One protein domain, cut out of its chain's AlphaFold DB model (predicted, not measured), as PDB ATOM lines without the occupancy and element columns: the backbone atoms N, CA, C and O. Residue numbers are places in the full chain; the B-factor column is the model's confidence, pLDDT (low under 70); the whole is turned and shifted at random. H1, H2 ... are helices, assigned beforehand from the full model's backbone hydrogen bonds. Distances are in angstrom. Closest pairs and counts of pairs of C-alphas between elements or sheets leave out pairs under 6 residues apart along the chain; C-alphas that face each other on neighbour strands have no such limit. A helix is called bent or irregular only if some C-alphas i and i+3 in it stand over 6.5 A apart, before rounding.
ATOM      1  N   TRP A  97       2.886 139.103   8.133       64.00
ATOM      2  CA  TRP A  97       3.799 138.334   7.272       64.00
ATOM      3  C   TRP A  97       3.752 136.821   7.527       64.00
ATOM      4  O   TRP A  97       4.458 136.040   6.894       64.00
ATOM      5  N   GLN A  98       2.943 136.401   8.496       71.50
ATOM      6  CA  GLN A  98       2.774 135.025   8.879       71.50
ATOM      7  C   GLN A  98       1.669 134.386   8.027       71.50
ATOM      8  O   GLN A  98       0.545 134.893   7.976       71.50
ATOM      9  N   PRO A  99       1.939 133.244   7.377       74.50
ATOM     10  CA  PRO A  99       0.880 132.412   6.806       74.50
ATOM     11  C   PRO A  99      -0.209 132.084   7.844       74.50
ATOM     12  O   PRO A  99       0.038 132.039   9.051       74.50
ATOM     13  N   LYS A 100      -1.432 131.822   7.360       78.12
ATOM     14  CA  LYS A 100      -2.596 131.532   8.215       78.12
ATOM     15  C   LYS A 100      -2.241 130.454   9.255       78.12
ATOM     16  O   LYS A 100      -1.697 129.421   8.864       78.12
ATOM     17  N   PRO A 101      -2.621 130.614  10.536       77.69
ATOM     18  CA  PRO A 101      -2.213 129.710  11.616       77.69
ATOM     19  C   PRO A 101      -2.531 128.234  11.332       77.69
ATOM     20  O   PRO A 101      -1.713 127.374  11.631       77.69
ATOM     21  N   HIS A 102      -3.641 127.944  10.646       79.38
ATOM     22  CA  HIS A 102      -4.016 126.580  10.262       79.38
ATOM     23  C   HIS A 102      -2.982 125.873   9.360       79.38
ATOM     24  O   HIS A 102      -2.759 124.673   9.498       79.38
ATOM     25  N   ILE A 103      -2.313 126.612   8.469       80.50
ATOM     26  CA  ILE A 103      -1.243 126.097   7.592       80.50
ATOM     27  C   ILE A 103      -0.038 125.672   8.444       80.50
ATOM     28  O   ILE A 103       0.640 124.693   8.137       80.50
ATOM     29  N   LEU A 104       0.196 126.379   9.549       79.81
ATOM     30  CA  LEU A 104       1.310 126.154  10.474       79.81
ATOM     31  C   LEU A 104       1.040 124.982  11.390       79.81
ATOM     32  O   LEU A 104       1.937 124.187  11.667       79.81
ATOM     33  N   ASP A 105      -0.212 124.834  11.796       83.06
ATOM     34  CA  ASP A 105      -0.651 123.692  12.581       83.06
ATOM     35  C   ASP A 105      -0.515 122.392  11.764       83.06
ATOM     36  O   ASP A 105      -0.103 121.369  12.306       83.06
ATOM     37  N   MET A 106      -0.740 122.445  10.441       82.38
ATOM     38  CA  MET A 106      -0.480 121.320   9.524       82.38
ATOM     39  C   MET A 106       1.012 120.989   9.344       82.38
ATOM     40  O   MET A 106       1.349 119.867   8.969       82.38
ATOM     41  N   GLN A 107       1.907 121.945   9.601       79.31
ATOM     42  CA  GLN A 107       3.358 121.751   9.534       79.31
ATOM     43  C   GLN A 107       3.951 121.167  10.820       79.31
ATOM     44  O   GLN A 107       5.059 120.631  10.797       79.31
ATOM     45  N   GLY A 108       3.201 121.203  11.923       81.38
ATOM     46  CA  GLY A 108       3.557 120.559  13.183       81.38
ATOM     47  C   GLY A 108       4.009 121.530  14.274       81.38
ATOM     48  O   GLY A 108       4.049 122.743  14.096       81.38
ATOM     49  N   LYS A 109       4.348 120.980  15.445       75.94
ATOM     50  CA  LYS A 109       4.496 121.720  16.715       75.94
ATOM     51  C   LYS A 109       5.559 122.833  16.702       75.94
ATOM     52  O   LYS A 109       5.398 123.825  17.405       75.94
ATOM     53  N   TYR A 110       6.614 122.690  15.899       76.12
ATOM     54  CA  TYR A 110       7.735 123.642  15.825       76.12
ATOM     55  C   TYR A 110       7.717 124.521  14.574       76.12
ATOM     56  O   TYR A 110       8.629 125.320  14.372       76.12
ATOM     57  N   SER A 111       6.681 124.395  13.742       74.81
ATOM     58  CA  SER A 111       6.578 125.115  12.474       74.81
ATOM     59  C   SER A 111       6.749 126.617  12.668       74.81
ATOM     60  O   SER A 111       7.607 127.227  12.041       74.81
ATOM     61  N   ARG A 112       6.009 127.183  13.624       77.44
ATOM     62  CA  ARG A 112       5.977 128.611  13.965       77.44
ATOM     63  C   ARG A 112       7.351 129.166  14.356       77.44
ATOM     64  O   ARG A 112       7.635 130.318  14.061       77.44
ATOM     65  N   GLY A 113       8.202 128.347  14.977       77.12
ATOM     66  CA  GLY A 113       9.560 128.735  15.373       77.12
ATOM     67  C   GLY A 113      10.583 128.654  14.237       77.12
ATOM     68  O   GLY A 113      11.614 129.316  14.304       77.12
ATOM     69  N   PHE A 114      10.302 127.876  13.186       74.38
ATOM     70  CA  PHE A 114      11.236 127.657  12.077       74.38
ATOM     71  C   PHE A 114      10.900 128.460  10.809       74.38
ATOM     72  O   PHE A 114      11.638 128.418   9.828       74.38
ATOM     73  N   MET A 115       9.810 129.232  10.816       74.69
ATOM     74  CA  MET A 115       9.328 129.947   9.622       74.69
ATOM     75  C   MET A 115      10.296 130.988   9.100       74.69
ATOM     76  O   MET A 115      10.425 131.134   7.889       74.69
ATOM     77  N   ALA A 116      11.015 131.649  10.006       73.75
ATOM     78  CA  ALA A 116      12.023 132.641   9.654       73.75
ATOM     79  C   ALA A 116      13.096 132.074   8.702       73.75
ATOM     80  O   ALA A 116      13.607 132.798   7.854       73.75
ATOM     81  N   TRP A 117      13.385 130.772   8.785       74.38
ATOM     82  CA  TRP A 117      14.400 130.093   7.969       74.38
ATOM     83  C   TRP A 117      13.866 129.583   6.623       74.38
ATOM     84  O   TRP A 117      14.642 129.215   5.740       74.38
ATOM     85  N   HIS A 118      12.544 129.566   6.445       76.06
ATOM     86  CA  HIS A 118      11.863 129.061   5.250       76.06
ATOM     87  C   HIS A 118      10.863 130.074   4.673       76.06
ATOM     88  O   HIS A 118       9.870 129.696   4.057       76.06
ATOM     89  N   MET A 119      11.125 131.375   4.832       75.31
ATOM     90  CA  MET A 119      10.229 132.448   4.369       75.31
ATOM     91  C   MET A 119       9.871 132.341   2.878       75.31
ATOM     92  O   MET A 119       8.717 132.537   2.494       75.31
ATOM     93  N   GLY A 120      10.831 131.926   2.045       74.25
ATOM     94  CA  GLY A 120      10.624 131.763   0.603       74.25
ATOM     95  C   GLY A 120       9.554 130.732   0.222       74.25
ATOM     96  O   GLY A 120       8.997 130.821  -0.869       74.25
ATOM     97  N   ASP A 121       9.213 129.787   1.105       77.19
ATOM     98  CA  ASP A 121       8.139 128.817   0.852       77.19
ATOM     99  C   ASP A 121       6.732 129.430   0.958       77.19
ATOM    100  O   ASP A 121       5.785 128.899   0.372       77.19
ATOM    101  N   TYR A 122       6.582 130.555   1.667       75.94
ATOM    102  CA  TYR A 122       5.293 131.222   1.896       75.94
ATOM    103  C   TYR A 122       5.123 132.510   1.078       75.94
ATOM    104  O   TYR A 122       3.986 132.906   0.802       75.94
ATOM    105  N   GLU A 123       6.226 133.149   0.673       73.38
ATOM    106  CA  GLU A 123       6.223 134.386  -0.123       73.38
ATOM    107  C   GLU A 123       6.171 134.111  -1.632       73.38
ATOM    108  O   GLU A 123       5.284 134.605  -2.333       73.38
ATOM    109  N   GLU A 124       7.060 133.257  -2.143       71.19
ATOM    110  CA  GLU A 124       7.179 132.954  -3.575       71.19
ATOM    111  C   GLU A 124       6.326 131.757  -3.968       71.19
ATOM    112  O   GLU A 124       6.741 130.883  -4.739       71.19
ATOM    113  N   THR A 125       5.093 131.727  -3.453       69.56
ATOM    114  CA  THR A 125       4.244 130.558  -3.637       69.56
ATOM    115  C   THR A 125       4.118 130.218  -5.098       69.56
ATOM    116  O   THR A 125       4.148 129.043  -5.368       69.56
ATOM    117  N   ASN A 126       4.045 131.182  -6.024       69.94
ATOM    118  CA  ASN A 126       3.835 130.958  -7.462       69.94
ATOM    119  C   ASN A 126       5.059 130.435  -8.230       69.94
ATOM    120  O   ASN A 126       4.881 129.788  -9.257       69.94
ATOM    121  N   GLN A 127       6.276 130.709  -7.761       69.94
ATOM    122  CA  GLN A 127       7.507 130.297  -8.448       69.94
ATOM    123  C   GLN A 127       8.049 128.979  -7.887       69.94
ATOM    124  O   GLN A 127       8.698 128.211  -8.593       69.94
ATOM    125  N   ARG A 128       7.736 128.688  -6.620       71.69
ATOM    126  CA  ARG A 128       8.260 127.535  -5.895       71.69
ATOM    127  C   ARG A 128       7.232 126.409  -5.817       71.69
ATOM    128  O   ARG A 128       6.076 126.639  -5.473       71.69
ATOM    129  N   ASN A 129       7.663 125.178  -6.090       75.00
ATOM    130  CA  ASN A 129       6.837 123.969  -5.982       75.00
ATOM    131  C   ASN A 129       7.151 123.183  -4.697       75.00
ATOM    132  O   ASN A 129       7.257 121.958  -4.717       75.00
ATOM    133  N   SER A 130       7.342 123.877  -3.571       80.00
ATOM    134  CA  SER A 130       7.476 123.202  -2.279       80.00
ATOM    135  C   SER A 130       6.110 122.744  -1.765       80.00
ATOM    136  O   SER A 130       5.070 123.331  -2.078       80.00
ATOM    137  N   LYS A 131       6.101 121.688  -0.940       80.50
ATOM    138  CA  LYS A 131       4.882 121.161  -0.300       80.50
ATOM    139  C   LYS A 131       4.087 122.272   0.404       80.50
ATOM    140  O   LYS A 131       2.860 122.301   0.325       80.50
ATOM    141  N   TRP A 132       4.791 123.202   1.049       77.25
ATOM    142  CA  TRP A 132       4.195 124.330   1.765       77.25
ATOM    143  C   TRP A 132       3.682 125.415   0.820       77.25
ATOM    144  O   TRP A 132       2.555 125.872   1.003       77.25
ATOM    145  N   ALA A 133       4.424 125.746  -0.242       80.31
ATOM    146  CA  ALA A 133       3.954 126.677  -1.265       80.31
ATOM    147  C   ALA A 133       2.632 126.210  -1.899       80.31
ATOM    148  O   ALA A 133       1.707 127.009  -2.065       80.31
ATOM    149  N   ILE A 134       2.503 124.909  -2.181       81.75
ATOM    150  CA  ILE A 134       1.276 124.299  -2.719       81.75
ATOM    151  C   ILE A 134       0.110 124.438  -1.730       81.75
ATOM    152  O   ILE A 134      -0.976 124.869  -2.122       81.75
ATOM    153  N   LEU A 135       0.336 124.141  -0.447       81.19
ATOM    154  CA  LEU A 135      -0.683 124.265   0.600       81.19
ATOM    155  C   LEU A 135      -1.165 125.721   0.756       81.19
ATOM    156  O   LEU A 135      -2.365 125.985   0.867       81.19
ATOM    157  N   VAL A 136      -0.243 126.687   0.697       80.19
ATOM    158  CA  VAL A 136      -0.587 128.114   0.735       80.19
ATOM    159  C   VAL A 136      -1.381 128.523  -0.511       80.19
ATOM    160  O   VAL A 136      -2.382 129.227  -0.357       80.19
ATOM    161  N   ARG A 137      -1.012 128.064  -1.720       81.12
ATOM    162  CA  ARG A 137      -1.792 128.316  -2.954       81.12
ATOM    163  C   ARG A 137      -3.229 127.803  -2.817       81.12
ATOM    164  O   ARG A 137      -4.165 128.546  -3.102       81.12
ATOM    165  N   GLN A 138      -3.404 126.582  -2.313       80.50
ATOM    166  CA  GLN A 138      -4.723 125.980  -2.072       80.50
ATOM    167  C   GLN A 138      -5.546 126.739  -1.020       80.50
ATOM    168  O   GLN A 138      -6.769 126.742  -1.077       80.50
ATOM    169  N   SER A 139      -4.896 127.416  -0.070       74.75
ATOM    170  CA  SER A 139      -5.577 128.248   0.936       74.75
ATOM    171  C   SER A 139      -5.982 129.648   0.440       74.75
ATOM    172  O   SER A 139      -6.734 130.350   1.131       74.75
ATOM    173  N   LYS A 140      -5.406 130.086  -0.689       70.75
ATOM    174  CA  LYS A 140      -5.647 131.385  -1.339       70.75
ATOM    175  C   LYS A 140      -6.673 131.279  -2.465       70.75
ATOM    176  O   LYS A 140      -7.284 132.292  -2.795       70.75
ATOM    177  N   SER A 141      -6.872 130.094  -3.050       67.75
ATOM    178  CA  SER A 141      -7.966 129.895  -3.995       67.75
ATOM    179  C   SER A 141      -9.306 130.136  -3.285       67.75
ATOM    180  O   SER A 141      -9.443 129.790  -2.106       67.75
TER     181      SER A 141
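Overview. This is residues 97 to 141 of the 162 residues of the protein "Chromosome 4 open reading frame 45" of Propithecus coquereli (UniProt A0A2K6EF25). Four short helices follow one another round a loose horseshoe, with H1 and H4 at its two ends, side by side with a gap between them, and H2 and H3 making the bend. The printed part has 45 residues with four named helices in the order H1, H2, H3, H4 and no named strand, and its class is all helix. It is compact, with a radius of gyration of the C-alphas of 9.6 A, and its rounded outline spans 25 by 20 by 18 A.

Along the chain. After residues 97 to 100, H1 takes residues 101 to 107, 9.9 A from first to last C-alpha, beginning at C-alpha 101 (-2.213, 129.710, 11.616). H2 is residues 111 to 118, 9.8 A long, and irregular: C-alphas 113 and 116 are 7.4 A apart. H3 is residues 120 to 123, 5.2 A long. H4, residues 131 to 140, is the longest at 14.7 A and ends at C-alpha 140 (-5.647, 131.385, -1.339).

Arrangement. H1 and H2 only just touch, with 3 pairs of C-alphas within 8 A, and only at the corner by their link; the closest C-alphas are those of Leu 104 and Ser 111, 5.7 A apart. Their lines are about perpendicular, at 81 degrees. H2 and H3 meet only through their link. H3 and H4 touch, with the C-alphas of Asp 121 and Ala 133 closest at 5.2 A. H1 and H4 are close but not clearly touching; their closest C-alphas, of Ile 103 and Val 136, are 7.2 A apart. They run opposite ways at a shallow tilt of 25 degrees. H1 and H3 are apart, as are H2 and H4. In H1 and H4 every O i to N i+4 pair is within hydrogen-bond range; in H2 1 of 4 is, beside 3 of 5 O i to N i+3 pairs, and H3 is too short for an O i to N i+4 pair.

Size, cuts and confidence. The C-alphas of Lys 109 and Gln 127 are the two farthest apart, at 26.8 A. The printed part has no cut. The links H1 to H2 and H2 to H3 are tight, H3 to H4 is short with 7 residues, and no link is long. The mean pLDDT of the printed part is 76.1, with residues 97, 125 to 127 and 141 under 70.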